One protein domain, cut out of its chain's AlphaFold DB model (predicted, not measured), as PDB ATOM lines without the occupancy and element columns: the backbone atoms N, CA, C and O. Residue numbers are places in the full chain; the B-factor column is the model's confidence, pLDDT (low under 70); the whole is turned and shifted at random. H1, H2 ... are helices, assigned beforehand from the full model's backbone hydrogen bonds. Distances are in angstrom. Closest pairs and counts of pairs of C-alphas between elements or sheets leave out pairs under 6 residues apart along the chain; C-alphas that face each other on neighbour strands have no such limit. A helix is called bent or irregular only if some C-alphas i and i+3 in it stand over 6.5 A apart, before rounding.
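What this domain is: This is residues 282 to 382 and 389 to 399 of the 399 residues of an uncharacterized protein of Botryobasidium botryosum FD-172 SS1 (UniProt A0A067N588). H3, the longest helix, is the spine of a small helical body; H1 and H2 pack on it at crossed angles, H2 near the end where H3 begins. At the other end of H3 a tight link turns into H4, which makes a corner with it, and beyond H4 residues 376 to 382 stick out as a free tail. The printed part has 112 residues with four named helices, H1, H2, H3 and H4 in chain order, and no named strand. The class is all helix, though the helices hold 55 residues, under half. The whole is compact, with a radius of gyration of the C-alphas of 14.7 A and spans of 48 by 38 by 26 A.

How they stand to each other: Residues 282 to 297 have no named element. H1, residues 298 to 311, touches H3, residues 339 to 356, with 307 to 311 alone, the same way at a steep tilt of 55 degrees; the closest C-alphas, of Ala 311 and Arg 350, are 4.5 A apart. H1 and H2, residues 319 to 329, only just touch, with 3 pairs of C-alphas within 8 A, the closest those of Ala 306 and Leu 326 at 7.2 A. H2 touches the hub H3 about perpendicular, at 82 degrees, with the C-alphas of Ala 323 and Val 339 closest at 5.9 A. H3 and H4, residues 361 to 372, only just touch, with 3 pairs within 8 A, and only at the corner; Phe 354 and Pro 362 have the closest C-alphas, 6.9 A. H2 and H4 are apart. In H2 and H3 every O i to N i+4 pair is within hydrogen-bond range; in H1 8 of 10 are, in H4 7 of 8.

Where its parts are: H1 begins at C-alpha 298 (175.955, 151.409, 53.072), is 19.9 A long and is irregular, with C-alphas 299 and 302 7.4 A apart. H2 is 15.2 A long, H3 25.2 A. H4, 17.1 A, ends at C-alpha 372 (179.301, 149.843, 72.623).

The domain as a whole: The C-alphas farthest apart, of Ser 340 and Gly 382, are 48.6 A apart. Residues 383 to 388 are not printed, and C-alphas 382 and 389 are 15.7 A apart across the cut. No link between named helices is long. Mean pLDDT of the printed part is 77.4; it is under 70 at residues 282 to 283, 357 to 382 and 389 to 399.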
ATOM      1  N   LEU A 282     178.189 151.156  64.672       61.00
ATOM      2  CA  LEU A 282     179.213 151.978  64.053       61.00
ATOM      3  C   LEU A 282     180.501 151.691  64.798       61.00
ATOM      4  O   LEU A 282     180.635 152.020  65.979       61.00
ATOM      5  N   VAL A 283     181.459 151.094  64.097       68.62
ATOM      6  CA  VAL A 283     182.803 150.990  64.638       68.62
ATOM      7  C   VAL A 283     183.308 152.383  64.951       68.62
ATOM      8  O   VAL A 283     183.336 153.252  64.078       68.62
ATOM      9  N   TRP A 284     183.686 152.597  66.209       79.38
ATOM     10  CA  TRP A 284     184.296 153.842  66.634       79.38
ATOM     11  C   TRP A 284     185.587 154.038  65.852       79.38
ATOM     12  O   TRP A 284     186.542 153.301  66.040       79.38
ATOM     13  N   LEU A 285     185.623 155.022  64.962       89.81
ATOM     14  CA  LEU A 285     186.840 155.377  64.246       89.81
ATOM     15  C   LEU A 285     187.645 156.379  65.086       89.81
ATOM     16  O   LEU A 285     187.047 157.193  65.800       89.81
ATOM     17  N   PRO A 286     188.986 156.374  65.002       89.00
ATOM     18  CA  PRO A 286     189.807 157.411  65.613       89.00
ATOM     19  C   PRO A 286     189.342 158.798  65.170       89.00
ATOM     20  O   PRO A 286     188.952 158.996  64.016       89.00
ATOM     21  N   HIS A 287     189.398 159.775  66.076       86.31
ATOM     22  CA  HIS A 287     188.929 161.125  65.773       86.31
ATOM     23  C   HIS A 287     189.659 161.696  64.545       86.31
ATOM     24  O   HIS A 287     190.885 161.812  64.529       86.31
ATOM     25  N   GLY A 288     188.897 162.086  63.520       90.06
ATOM     26  CA  GLY A 288     189.431 162.628  62.267       90.06
ATOM     27  C   GLY A 288     189.894 161.580  61.249       90.06
ATOM     28  O   GLY A 288     190.394 161.958  60.187       90.06
ATOM     29  N   PHE A 289     189.723 160.281  61.524       93.81
ATOM     30  CA  PHE A 289     189.950 159.248  60.522       93.81
ATOM     31  C   PHE A 289     188.861 159.292  59.446       93.81
ATOM     32  O   PHE A 289     187.671 159.253  59.742       93.81
ATOM     33  N   ASN A 290     189.295 159.321  58.187       94.00
ATOM     34  CA  ASN A 290     188.430 159.219  57.020       94.00
ATOM     35  C   ASN A 290     188.950 158.115  56.094       94.00
ATOM     36  O   ASN A 290     190.143 158.098  55.734       94.00
ATOM     37  N   TRP A 291     188.032 157.238  55.688       95.00
ATOM     38  CA  TRP A 291     188.238 156.255  54.627       95.00
ATOM     39  C   TRP A 291     188.661 156.984  53.349       95.00
ATOM     40  O   TRP A 291     188.024 157.962  52.960       95.00
ATOM     41  N   ARG A 292     189.781 156.577  52.739       95.19
ATOM     42  CA  ARG A 292     190.234 157.164  51.462       95.19
ATOM     43  C   ARG A 292     189.901 156.272  50.290       95.19
ATOM     44  O   ARG A 292     189.602 156.768  49.211       95.19
ATOM     45  N   CYS A 293     190.044 154.977  50.502       95.75
ATOM     46  CA  CYS A 293     189.921 153.973  49.480       95.75
ATOM     47  C   CYS A 293     188.528 153.352  49.563       95.75
ATOM     48  O   CYS A 293     187.822 153.298  48.554       95.75
ATOM     49  N   VAL A 294     188.128 152.888  50.748       94.75
ATOM     50  CA  VAL A 294     186.869 152.165  50.943       94.75
ATOM     51  C   VAL A 294     185.690 153.145  50.893       94.75
ATOM     52  O   VAL A 294     185.668 154.101  51.673       94.75
ATOM     53  N   PRO A 295     184.693 152.934  50.011       95.00
ATOM     54  CA  PRO A 295     183.537 153.813  49.923       95.00
ATOM     55  C   PRO A 295     182.736 153.856  51.227       95.00
ATOM     56  O   PRO A 295     182.602 152.864  51.943       95.00
ATOM     57  N   THR A 296     182.145 155.015  51.519       92.94
ATOM     58  CA  THR A 296     181.288 155.200  52.701       92.94
ATOM     59  C   THR A 296     179.819 154.852  52.453       92.94
ATOM     60  O   THR A 296     178.982 155.107  53.320       92.94
ATOM     61  N   THR A 297     179.490 154.276  51.294       93.62
ATOM     62  CA  THR A 297     178.136 153.811  50.973       93.62
ATOM     63  C   THR A 297     177.741 152.623  51.867       93.62
ATOM     64  O   THR A 297     178.611 151.896  52.370       93.62
ATOM     65  N   PRO A 298     176.436 152.430  52.133       92.44
ATOM     66  CA  PRO A 298     175.955 151.409  53.072       92.44
ATOM     67  C   PRO A 298     176.349 149.979  52.672       92.44
ATOM     68  O   PRO A 298     176.589 149.148  53.540       92.44
ATOM     69  N   GLU A 299     176.512 149.710  51.377       93.69
ATOM     70  CA  GLU A 299     176.924 148.405  50.839       93.69
ATOM     71  C   GLU A 299     178.307 147.947  51.337       93.69
ATOM     72  O   GLU A 299     178.549 146.753  51.496       93.69
ATOM     73  N   TYR A 300     179.204 148.888  51.656       94.19
ATOM     74  CA  TYR A 300     180.542 148.598  52.185       94.19
ATOM     75  C   TYR A 300     180.612 148.699  53.713       94.19
ATOM     76  O   TYR A 300     181.705 148.745  54.282       94.19
ATOM     77  N   GLN A 301     179.476 148.766  54.417       93.50
ATOM     78  CA  GLN A 301     179.477 148.832  55.880       93.50
ATOM     79  C   GLN A 301     180.124 147.584  56.499       93.50
ATOM     80  O   GLN A 301     180.961 147.718  57.388       93.50
ATOM     81  N   SER A 302     179.815 146.389  55.987       93.50
ATOM     82  CA  SER A 302     180.408 145.131  56.464       93.50
ATOM     83  C   SER A 302     181.928 145.103  56.276       93.50
ATOM     84  O   SER A 302     182.649 144.738  57.201       93.50
ATOM     85  N   LEU A 303     182.424 145.576  55.124       95.06
ATOM     86  CA  LEU A 303     183.861 145.702  54.851       95.06
ATOM     87  C   LEU A 303     184.536 146.667  55.828       95.06
ATOM     88  O   LEU A 303     185.561 146.333  56.416       95.06
ATOM     89  N   ARG A 304     183.953 147.851  56.041       95.19
ATOM     90  CA  ARG A 304     184.487 148.838  56.992       95.19
ATOM     91  C   ARG A 304     184.520 148.296  58.418       95.19
ATOM     92  O   ARG A 304     185.512 148.497  59.114       95.19
ATOM     93  N   ASN A 305     183.476 147.576  58.827       93.62
ATOM     94  CA  ASN A 305     183.411 146.952  60.143       93.62
ATOM     95  C   ASN A 305     184.483 145.866  60.306       93.62
ATOM     96  O   ASN A 305     185.209 145.879  61.299       93.62
ATOM     97  N   ALA A 306     184.644 144.988  59.313       94.38
ATOM     98  CA  ALA A 306     185.684 143.962  59.314       94.38
ATOM     99  C   ALA A 306     187.089 144.581  59.379       94.38
ATOM    100  O   ALA A 306     187.881 144.233  60.252       94.38
ATOM    101  N   LEU A 307     187.390 145.568  58.528       95.50
ATOM    102  CA  LEU A 307     188.687 146.256  58.535       95.50
ATOM    103  C   LEU A 307     188.980 146.924  59.875       95.50
ATOM    104  O   LEU A 307     190.124 146.914  60.327       95.50
ATOM    105  N   ALA A 308     187.967 147.502  60.512       94.19
ATOM    106  CA  ALA A 308     188.147 148.155  61.792       94.19
ATOM    107  C   ALA A 308     188.361 147.164  62.944       94.19
ATOM    108  O   ALA A 308     189.190 147.439  63.808       94.19
ATOM    109  N   LEU A 309     187.713 145.996  62.911       91.88
ATOM    110  CA  LEU A 309     188.009 144.882  63.817       91.88
ATOM    111  C   LEU A 309     189.445 144.380  63.643       91.88
ATOM    112  O   LEU A 309     190.190 144.289  64.616       91.88
ATOM    113  N   TYR A 310     189.867 144.121  62.404       93.56
ATOM    114  CA  TYR A 310     191.232 143.683  62.118       93.56
ATOM    115  C   TYR A 310     192.272 144.745  62.492       93.56
ATOM    116  O   TYR A 310     193.364 144.408  62.942       93.56
ATOM    117  N   ALA A 311     191.960 146.034  62.340       94.06
ATOM    118  CA  ALA A 311     192.863 147.123  62.716       94.06
ATOM    119  C   ALA A 311     193.097 147.226  64.233       94.06
ATOM    120  O   ALA A 311     194.119 147.776  64.641       94.06
ATOM    121  N   LEU A 312     192.181 146.695  65.051       90.19
ATOM    122  CA  LEU A 312     192.340 146.584  66.504       90.19
ATOM    123  C   LEU A 312     193.141 145.346  66.926       90.19
ATOM    124  O   LEU A 312     193.515 145.238  68.094       90.19
ATOM    125  N   HIS A 313     193.423 144.429  65.998       87.19
ATOM    126  CA  HIS A 313     194.248 143.267  66.282       87.19
ATOM    127  C   HIS A 313     195.695 143.689  66.593       87.19
ATOM    128  O   HIS A 313     196.266 144.588  65.959       87.19
ATOM    129  N   HIS A 314     196.280 143.037  67.598       77.50
ATOM    130  CA  HIS A 314     197.618 143.345  68.098       77.50
ATOM    131  C   HIS A 314     198.692 143.100  67.027       77.50
ATOM    132  O   HIS A 314     199.554 143.952  66.811       77.50
ATOM    133  N   GLU A 315     198.585 142.001  66.283       89.44
ATOM    134  CA  GLU A 315     199.509 141.656  65.200       89.44
ATOM    135  C   GLU A 315     199.175 142.327  63.865       89.44
ATOM    136  O   GLU A 315     198.014 142.589  63.542       89.44
ATOM    137  N   GLU A 316     200.223 142.618  63.085       91.19
ATOM    138  CA  GLU A 316     200.056 143.106  61.718       91.19
ATOM    139  C   GLU A 316     199.653 141.957  60.820       91.19
ATOM    140  O   GLU A 316     200.388 140.986  60.665       91.19
ATOM    141  N   ILE A 317     198.486 142.088  60.203       93.25
ATOM    142  CA  ILE A 317     197.990 141.087  59.275       93.25
ATOM    143  C   ILE A 317     198.632 141.355  57.918       93.25
ATOM    144  O   ILE A 317     198.574 142.473  57.406       93.25
ATOM    145  N   LEU A 318     199.241 140.330  57.322       93.88
ATOM    146  CA  LEU A 318     199.773 140.411  55.962       93.88
ATOM    147  C   LEU A 318     198.638 140.629  54.943       93.88
ATOM    148  O   LEU A 318     197.533 140.123  55.147       93.88
ATOM    149  N   PRO A 319     198.894 141.288  53.797       92.81
ATOM    150  CA  PRO A 319     197.865 141.534  52.784       92.81
ATOM    151  C   PRO A 319     197.136 140.270  52.308       92.81
ATOM    152  O   PRO A 319     195.926 140.303  52.102       92.81
ATOM    153  N   SER A 320     197.858 139.156  52.148       93.62
ATOM    154  CA  SER A 320     197.298 137.865  51.729       93.62
ATOM    155  C   SER A 320     196.378 137.255  52.786       93.62
ATOM    156  O   SER A 320     195.330 136.713  52.449       93.62
ATOM    157  N   VAL A 321     196.743 137.386  54.062       94.44
ATOM    158  CA  VAL A 321     195.926 136.917  55.185       94.44
ATOM    159  C   VAL A 321     194.673 137.777  55.302       94.44
ATOM    160  O   VAL A 321     193.583 137.236  55.432       94.44
ATOM    161  N   LEU A 322     194.796 139.103  55.154       94.06
ATOM    162  CA  LEU A 322     193.636 139.991  55.131       94.06
ATOM    163  C   LEU A 322     192.699 139.654  53.961       94.06
ATOM    164  O   LEU A 322     191.489 139.662  54.147       94.06
ATOM    165  N   ALA A 323     193.237 139.338  52.777       93.62
ATOM    166  CA  ALA A 323     192.441 138.909  51.625       93.62
ATOM    167  C   ALA A 323     191.568 137.697  51.970       93.62
ATOM    168  O   ALA A 323     190.350 137.745  51.816       93.62
ATOM    169  N   TYR A 324     192.214 136.651  52.487       94.25
ATOM    170  CA  TYR A 324     191.576 135.397  52.868       94.25
ATOM    171  C   TYR A 324     190.512 135.601  53.954       94.25
ATOM    172  O   TYR A 324     189.396 135.094  53.866       94.25
ATOM    173  N   GLU A 325     190.841 136.397  54.965       93.81
ATOM    174  CA  GLU A 325     189.955 136.706  56.080       93.81
ATOM    175  C   GLU A 325     188.734 137.535  55.654       93.81
ATOM    176  O   GLU A 325     187.610 137.249  56.069       93.81
ATOM    177  N   LEU A 326     188.911 138.526  54.776       93.31
ATOM    178  CA  LEU A 326     187.799 139.306  54.229       93.31
ATOM    179  C   LEU A 326     186.895 138.454  53.336       93.31
ATOM    180  O   LEU A 326     185.677 138.559  53.440       93.31
ATOM    181  N   GLU A 327     187.464 137.587  52.499       93.12
ATOM    182  CA  GLU A 327     186.691 136.670  51.651       93.12
ATOM    183  C   GLU A 327     185.847 135.699  52.487       93.12
ATOM    184  O   GLU A 327     184.707 135.394  52.139       93.12
ATOM    185  N   ARG A 328     186.375 135.264  53.635       92.88
ATOM    186  CA  ARG A 328     185.680 134.366  54.558       92.88
ATOM    187  C   ARG A 328     184.605 135.059  55.401       92.88
ATOM    188  O   ARG A 328     183.596 134.435  55.724       92.88
ATOM    189  N   THR A 329     184.844 136.293  55.840       91.25
ATOM    190  CA  THR A 329     183.975 136.985  56.812       91.25
ATOM    191  C   THR A 329     182.893 137.837  56.170       91.25
ATOM    192  O   THR A 329     181.849 138.067  56.786       91.25
ATOM    193  N   LEU A 330     183.117 138.326  54.950       92.56
ATOM    194  CA  LEU A 330     182.164 139.205  54.296       92.56
ATOM    195  C   LEU A 330     181.007 138.414  53.675       92.56
ATOM    196  O   LEU A 330     181.218 137.356  53.082       92.56
ATOM    197  N   PRO A 331     179.767 138.932  53.755       90.44
ATOM    198  CA  PRO A 331     178.645 138.365  53.020       90.44
ATOM    199  C   PRO A 331     178.953 138.300  51.523       90.44
ATOM    200  O   PRO A 331     179.494 139.261  50.973       90.44
ATOM    201  N   ALA A 332     178.503 137.244  50.842       89.06
ATOM    202  CA  ALA A 332     178.623 137.112  49.385       89.06
ATOM    203  C   ALA A 332     177.946 138.262  48.605       89.06
ATOM    204  O   ALA A 332     178.261 138.498  47.445       89.06
ATOM    205  N   SER A 333     177.027 138.993  49.245       88.75
ATOM    206  CA  SER A 333     176.386 140.194  48.698       88.75
ATOM    207  C   SER A 333     177.262 141.449  48.755       88.75
ATOM    208  O   SER A 333     176.850 142.492  48.254       88.75
ATOM    209  N   THR A 334     178.422 141.395  49.415       88.31
ATOM    210  CA  THR A 334     179.322 142.546  49.519       88.31
ATOM    211  C   THR A 334     179.925 142.812  48.142       88.31
ATOM    212  O   THR A 334     180.505 141.891  47.561       88.31
ATOM    213  N   PRO A 335     179.814 144.036  47.599       89.19
ATOM    214  CA  PRO A 335     180.394 144.349  46.304       89.19
ATOM    215  C   PRO A 335     181.886 144.025  46.278       89.19
ATOM    216  O   PRO A 335     182.609 144.310  47.239       89.19
ATOM    217  N   TYR A 336     182.349 143.465  45.159       88.88
ATOM    218  CA  TYR A 336     183.765 143.181  44.968       88.88
ATOM    219  C   TYR A 336     184.588 144.455  45.181       88.88
ATOM    220  O   TYR A 336     184.293 145.513  44.615       88.88
ATOM    221  N   TYR A 337     185.629 144.348  46.006       88.00
ATOM    222  CA  TYR A 337     186.505 145.459  46.331       88.00
ATOM    223  C   TYR A 337     187.974 145.022  46.260       88.00
ATOM    224  O   TYR A 337     188.315 143.974  46.812       88.00
ATOM    225  N   PRO A 338     188.869 145.800  45.620       94.06
ATOM    226  CA  PRO A 338     190.275 145.429  45.528       94.06
ATOM    227  C   PRO A 338     190.917 145.336  46.916       94.06
ATOM    228  O   PRO A 338     191.000 146.327  47.646       94.06
ATOM    229  N   VAL A 339     191.433 144.156  47.268       93.00
ATOM    230  CA  VAL A 339     192.049 143.921  48.586       93.00
ATOM    231  C   VAL A 339     193.224 144.867  48.839       93.00
ATOM    232  O   VAL A 339     193.395 145.352  49.954       93.00
ATOM    233  N   SER A 340     193.999 145.205  47.805       93.88
ATOM    234  CA  SER A 340     195.104 146.168  47.901       93.88
ATOM    235  C   SER A 340     194.652 147.533  48.428       93.88
ATOM    236  O   SER A 340     195.334 148.142  49.250       93.88
ATOM    237  N   MET A 341     193.473 147.991  48.012       94.94
ATOM    238  CA  MET A 341     192.897 149.262  48.444       94.94
ATOM    239  C   MET A 341     192.335 149.175  49.868       94.94
ATOM    240  O   MET A 341     192.506 150.103  50.658       94.94
ATOM    241  N   ALA A 342     191.734 148.037  50.229       95.12
ATOM    242  CA  ALA A 342     191.250 147.795  51.588       95.12
ATOM    243  C   ALA A 342     192.418 147.738  52.580       95.12
ATOM    244  O   ALA A 342     192.345 148.304  53.671       95.12
ATOM    245  N   TYR A 343     193.532 147.131  52.164       96.25
ATOM    246  CA  TYR A 343     194.756 147.035  52.947       96.25
ATOM    247  C   TYR A 343     195.378 148.408  53.253       96.25
ATOM    248  O   TYR A 343     195.863 148.635  54.361       96.25
ATOM    249  N   LEU A 344     195.326 149.360  52.311       96.19
ATOM    250  CA  LEU A 344     195.808 150.728  52.544       96.19
ATOM    251  C   LEU A 344     195.009 151.440  53.640       96.19
ATOM    252  O   LEU A 344     195.600 152.051  54.535       96.19
ATOM    253  N   ASP A 345     193.679 151.358  53.594       96.19
ATOM    254  CA  ASP A 345     192.840 151.944  54.640       96.19
ATOM    255  C   ASP A 345     192.977 151.194  55.970       96.19
ATOM    256  O   ASP A 345     193.032 151.851  57.009       96.19
ATOM    257  N   TYR A 346     193.146 149.867  55.953       96.31
ATOM    258  CA  TYR A 346     193.497 149.078  57.138       96.31
ATOM    259  C   TYR A 346     194.777 149.587  57.807       96.31
ATOM    260  O   TYR A 346     194.747 149.912  58.994       96.31
ATOM    261  N   ARG A 347     195.890 149.736  57.069       95.88
ATOM    262  CA  ARG A 347     197.151 150.225  57.660       95.88
ATOM    263  C   ARG A 347     197.005 151.633  58.221       95.88
ATOM    264  O   ARG A 347     197.506 151.911  59.306       95.88
ATOM    265  N   ARG A 348     196.296 152.522  57.513       96.00
ATOM    266  CA  ARG A 348     196.027 153.888  57.995       96.00
ATOM    267  C   ARG A 348     195.189 153.882  59.267       96.00
ATOM    268  O   ARG A 348     195.473 154.661  60.173       96.00
ATOM    269  N   LEU A 349     194.168 153.032  59.325       95.50
ATOM    270  CA  LEU A 349     193.282 152.909  60.475       95.50
ATOM    271  C   LEU A 349     194.027 152.334  61.677       95.50
ATOM    272  O   LEU A 349     193.955 152.894  62.765       95.50
ATOM    273  N   ARG A 350     194.817 151.281  61.458       93.75
ATOM    274  CA  ARG A 350     195.677 150.674  62.473       93.75
ATOM    275  C   ARG A 350     196.677 151.687  63.021       93.75
ATOM    276  O   ARG A 350     196.722 151.906  64.227       93.75
ATOM    277  N   GLN A 351     197.392 152.397  62.148       93.25
ATOM    278  CA  GLN A 351     198.299 153.469  62.559       93.25
ATOM    279  C   GLN A 351     197.570 154.558  63.358       93.25
ATOM    280  O   GLN A 351     198.085 155.025  64.369       93.25
ATOM    281  N   ALA A 352     196.371 154.960  62.928       91.81
ATOM    282  CA  ALA A 352     195.577 155.954  63.637       91.81
ATOM    283  C   ALA A 352     195.177 155.466  65.036       91.81
ATOM    284  O   ALA A 352     195.319 156.234  65.983       91.81
ATOM    285  N   TYR A 353     194.767 154.199  65.188       88.88
ATOM    286  CA  TYR A 353     194.507 153.602  66.496       88.88
ATOM    287  C   TYR A 353     195.745 153.651  67.382       88.88
ATOM    288  O   TYR A 353     195.677 154.241  68.456       88.88
ATOM    289  N   PHE A 354     196.884 153.121  66.936       86.12
ATOM    290  CA  PHE A 354     198.107 153.099  67.748       86.12
ATOM    291  C   PHE A 354     198.619 154.504  68.097       86.12
ATOM    292  O   PHE A 354     198.982 154.743  69.246       86.12
ATOM    293  N   ASN A 355     198.535 155.463  67.172       86.25
ATOM    294  CA  ASN A 355     198.901 156.856  67.440       86.25
ATOM    295  C   ASN A 355     197.950 157.525  68.442       86.25
ATOM    296  O   ASN A 355     198.385 158.298  69.289       86.25
ATOM    297  N   SER A 356     196.647 157.236  68.359       77.00
ATOM    298  CA  SER A 356     195.659 157.751  69.317       77.00
ATOM    299  C   SER A 356     195.727 157.058  70.684       77.00
ATOM    300  O   SER A 356     195.332 157.642  71.691       77.00
ATOM    301  N   ASN A 357     196.262 155.834  70.725       61.56
ATOM    302  CA  ASN A 357     196.279 154.956  71.893       61.56
ATOM    303  C   ASN A 357     197.607 154.951  72.657       61.56
ATOM    304  O   ASN A 357     197.724 154.161  73.593       61.56
ATOM    305  N   ALA A 358     198.551 155.855  72.361       56.69
ATOM    306  CA  ALA A 358     199.752 156.053  73.185       56.69
ATOM    307  C   ALA A 358     199.431 156.292  74.683       56.69
ATOM    308  O   ALA A 358     200.308 156.165  75.528       56.69
ATOM    309  N   VAL A 359     198.168 156.600  75.018       53.25
ATOM    310  CA  VAL A 359     197.694 156.839  76.389       53.25
ATOM    311  C   VAL A 359     196.817 155.706  76.962       53.25
ATOM    312  O   VAL A 359     196.777 155.546  78.176       53.25
ATOM    313  N   LEU A 360     196.097 154.920  76.142       57.53
ATOM    314  CA  LEU A 360     195.045 153.993  76.627       57.53
ATOM    315  C   LEU A 360     195.183 152.533  76.158       57.53
ATOM    316  O   LEU A 360     194.484 151.668  76.681       57.53
ATOM    317  N   GLY A 361     196.081 152.240  75.213       61.94
ATOM    318  CA  GLY A 361     196.291 150.893  74.677       61.94
ATOM    319  C   GLY A 361     195.154 150.377  73.766       61.94
ATOM    320  O   GLY A 361     194.001 150.801  73.879       61.94
ATOM    321  N   PRO A 362     195.450 149.453  72.831       61.78
ATOM    322  CA  PRO A 362     194.471 148.906  71.882       61.78
ATOM    323  C   PRO A 362     193.347 148.108  72.566       61.78
ATOM    324  O   PRO A 362     192.201 148.154  72.115       61.78
ATOM    325  N   GLU A 363     193.629 147.458  73.700       65.94
ATOM    326  CA  GLU A 363     192.624 146.717  74.473       65.94
ATOM    327  C   GLU A 363     191.490 147.598  74.990       65.94
ATOM    328  O   GLU A 363     190.337 147.177  74.997       65.94
ATOM    329  N   HIS A 364     191.781 148.828  75.417       69.38
ATOM    330  CA  HIS A 364     190.744 149.729  75.908       69.38
ATOM    331  C   HIS A 364     189.770 150.109  74.787       69.38
ATOM    332  O   HIS A 364     188.563 150.224  75.014       69.38
ATOM    333  N   PHE A 365     190.279 150.254  73.562       65.12
ATOM    334  CA  PHE A 365     189.446 150.515  72.397       65.12
ATOM    335  C   PHE A 365     188.629 149.289  72.005       65.12
ATOM    336  O   PHE A 365     187.435 149.429  71.768       65.12
ATOM    337  N   LEU A 366     189.222 148.092  72.024       66.88
ATOM    338  CA  LEU A 366     188.497 146.843  71.798       66.88
ATOM    339  C   LEU A 366     187.406 146.632  72.859       66.88
ATOM    340  O   LEU A 366     186.281 146.301  72.513       66.88
ATOM    341  N   ARG A 367     187.682 146.910  74.138       69.00
ATOM    342  CA  ARG A 367     186.682 146.830  75.215       69.00
ATOM    343  C   ARG A 367     185.569 147.856  75.043       69.00
ATOM    344  O   ARG A 367     184.411 147.496  75.198       69.00
ATOM    345  N   ARG A 368     185.877 149.109  74.685       66.56
ATOM    346  CA  ARG A 368     184.845 150.118  74.365       66.56
ATOM    347  C   ARG A 368     184.059 149.764  73.115       66.56
ATOM    348  O   ARG A 368     182.858 149.997  73.073       66.56
ATOM    349  N   TYR A 369     184.727 149.220  72.108       64.31
ATOM    350  CA  TYR A 369     184.100 148.718  70.902       64.31
ATOM    351  C   TYR A 369     183.121 147.607  71.277       64.31
ATOM    352  O   TYR A 369     181.929 147.805  71.126       64.31
ATOM    353  N   LEU A 370     183.578 146.526  71.907       65.94
ATOM    354  CA  LEU A 370     182.733 145.414  72.344       65.94
ATOM    355  C   LEU A 370     181.606 145.857  73.295       65.94
ATOM    356  O   LEU A 370     180.484 145.390  73.150       65.94
ATOM    357  N   ALA A 371     181.869 146.795  74.211       64.19
ATOM    358  CA  ALA A 371     180.862 147.337  75.124       64.19
ATOM    359  C   ALA A 371     179.816 148.213  74.413       64.19
ATOM    360  O   ALA A 371     178.632 148.114  74.703       64.19
ATOM    361  N   SER A 372     180.230 149.056  73.461       57.59
ATOM    362  CA  SER A 372     179.301 149.843  72.623       57.59
ATOM    363  C   SER A 372     178.579 148.995  71.581       57.59
ATOM    364  O   SER A 372     177.544 149.401  71.065       57.59
ATOM    365  N   HIS A 373     179.137 147.827  71.273       54.25
ATOM    366  CA  HIS A 373     178.576 146.842  70.368       54.25
ATOM    367  C   HIS A 373     177.726 145.820  71.103       54.25
ATOM    368  O   HIS A 373     177.454 144.810  70.464       54.25
ATOM    369  N   GLU A 374     177.350 146.088  72.373       46.59
ATOM    370  CA  GLU A 374     176.417 145.333  73.224       46.59
ATOM    371  C   GLU A 374     175.750 144.222  72.411       46.59
ATOM    372  O   GLU A 374     174.662 144.366  71.847       46.59
ATOM    373  N   VAL A 375     176.472 143.103  72.278       44.12
ATOM    374  CA  VAL A 375     175.855 141.829  71.968       44.12
ATOM    375  C   VAL A 375     174.981 141.677  73.184       44.12
ATOM    376  O   VAL A 375     175.505 141.398  74.261       44.12
ATOM    377  N   GLN A 376     173.709 142.052  73.054       36.09
ATOM    378  CA  GLN A 376     172.769 141.989  74.149       36.09
ATOM    379  C   GLN A 376     172.784 140.543  74.624       36.09
ATOM    380  O   GLN A 376     172.137 139.667  74.055       36.09
ATOM    381  N   TYR A 377     173.536 140.287  75.686       31.30
ATOM    382  CA  TYR A 377     173.233 139.198  76.570       31.30
ATOM    383  C   TYR A 377     172.003 139.685  77.323       31.30
ATOM    384  O   TYR A 377     172.102 140.213  78.423       31.30
ATOM    385  N   VAL A 378     170.839 139.590  76.674       27.56
ATOM    386  CA  VAL A 378     169.587 139.474  77.405       27.56
ATOM    387  C   VAL A 378     169.713 138.119  78.089       27.56
ATOM    388  O   VAL A 378     169.729 137.101  77.389       27.56
ATOM    389  N   PRO A 379     169.860 138.033  79.421       32.22
ATOM    390  CA  PRO A 379     169.536 136.786  80.071       32.22
ATOM    391  C   PRO A 379     168.027 136.671  79.875       32.22
ATOM    392  O   PRO A 379     167.260 137.356  80.552       32.22
ATOM    393  N   GLU A 380     167.593 135.885  78.890       31.16
ATOM    394  CA  GLU A 380     166.205 135.455  78.825       31.16
ATOM    395  C   GLU A 380     165.930 134.663  80.102       31.16
ATOM    396  O   GLU A 380     166.183 133.462  80.218       31.16
ATOM    397  N   LEU A 381     165.431 135.378  81.104       42.34
ATOM    398  CA  LEU A 381     164.724 134.810  82.228       42.34
ATOM    399  C   LEU A 381     163.414 134.249  81.668       42.34
ATOM    400  O   LEU A 381     162.385 134.911  81.633       42.34
ATOM    401  N   GLY A 382     163.506 133.003  81.207       42.72
ATOM    402  CA  GLY A 382     162.381 132.114  80.968       42.72
ATOM    403  C   GLY A 382     161.744 132.220  79.586       42.72
ATOM    404  O   GLY A 382     160.749 132.902  79.405       42.72
ATOM    405  N   ARG A 389     170.344 130.774  67.514       36.41
ATOM    406  CA  ARG A 389     171.172 131.916  67.942       36.41
ATOM    407  C   ARG A 389     171.770 132.604  66.707       36.41
ATOM    408  O   ARG A 389     172.224 131.892  65.810       36.41
ATOM    409  N   PRO A 390     171.834 133.946  66.647       33.97
ATOM    410  CA  PRO A 390     172.688 134.628  65.683       33.97
ATOM    411  C   PRO A 390     174.152 134.291  65.997       33.97
ATOM    412  O   PRO A 390     174.655 134.575  67.084       33.97
ATOM    413  N   VAL A 391     174.828 133.636  65.055       35.66
ATOM    414  CA  VAL A 391     176.251 133.302  65.161       35.66
ATOM    415  C   VAL A 391     177.047 134.542  64.770       35.66
ATOM    416  O   VAL A 391     177.191 134.848  63.588       35.66
ATOM    417  N   VAL A 392     177.561 135.272  65.758       39.34
ATOM    418  CA  VAL A 392     178.644 136.230  65.520       39.34
ATOM    419  C   VAL A 392     179.928 135.415  65.460       39.34
ATOM    420  O   VAL A 392     180.373 134.872  66.470       39.34
ATOM    421  N   TYR A 393     180.490 135.281  64.260       40.50
ATOM    422  CA  TYR A 393     181.794 134.659  64.080       40.50
ATOM    423  C   TYR A 393     182.855 135.588  64.674       40.50
ATOM    424  O   TYR A 393     183.245 136.585  64.070       40.50
ATOM    425  N   VAL A 394     183.279 135.265  65.891       42.22
ATOM    426  CA  VAL A 394     184.512 135.771  66.484       42.22
ATOM    427  C   VAL A 394     185.619 134.862  65.946       42.22
ATOM    428  O   VAL A 394     185.586 133.662  66.236       42.22
ATOM    429  N   PRO A 395     186.551 135.361  65.111       38.47
ATOM    430  CA  PRO A 395     187.646 134.535  64.626       38.47
ATOM    431  C   PRO A 395     188.391 133.920  65.820       38.47
ATOM    432  O   PRO A 395     188.578 134.610  66.819       38.47
ATOM    433  N   PRO A 396     188.835 132.654  65.751       39.91
ATOM    434  CA  PRO A 396     189.428 131.945  66.889       39.91
ATOM    435  C   PRO A 396     190.682 132.625  67.462       39.91
ATOM    436  O   PRO A 396     191.081 132.314  68.573       39.91
ATOM    437  N   HIS A 397     191.271 133.582  66.741       38.25
ATOM    438  CA  HIS A 397     192.378 134.421  67.206       38.25
ATOM    439  C   HIS A 397     191.961 135.547  68.179       38.25
ATOM    440  O   HIS A 397     192.821 136.269  68.670       38.25
ATOM    441  N   PHE A 398     190.661 135.724  68.444       39.88
ATOM    442  CA  PHE A 398     190.119 136.722  69.377       39.88
ATOM    443  C   PHE A 398     189.756 136.153  70.765       39.88
ATOM    444  O   PHE A 398     189.294 136.928  71.604       39.88
ATOM    445  N   ILE A 399     189.916 134.841  71.002       38.47
ATOM    446  CA  ILE A 399     189.612 134.175  72.287       38.47
ATOM    447  C   ILE A 399     190.898 133.859  73.042       38.47
ATOM    448  O   ILE A 399     191.813 133.289  72.408       38.47
TER     449      ILE A 399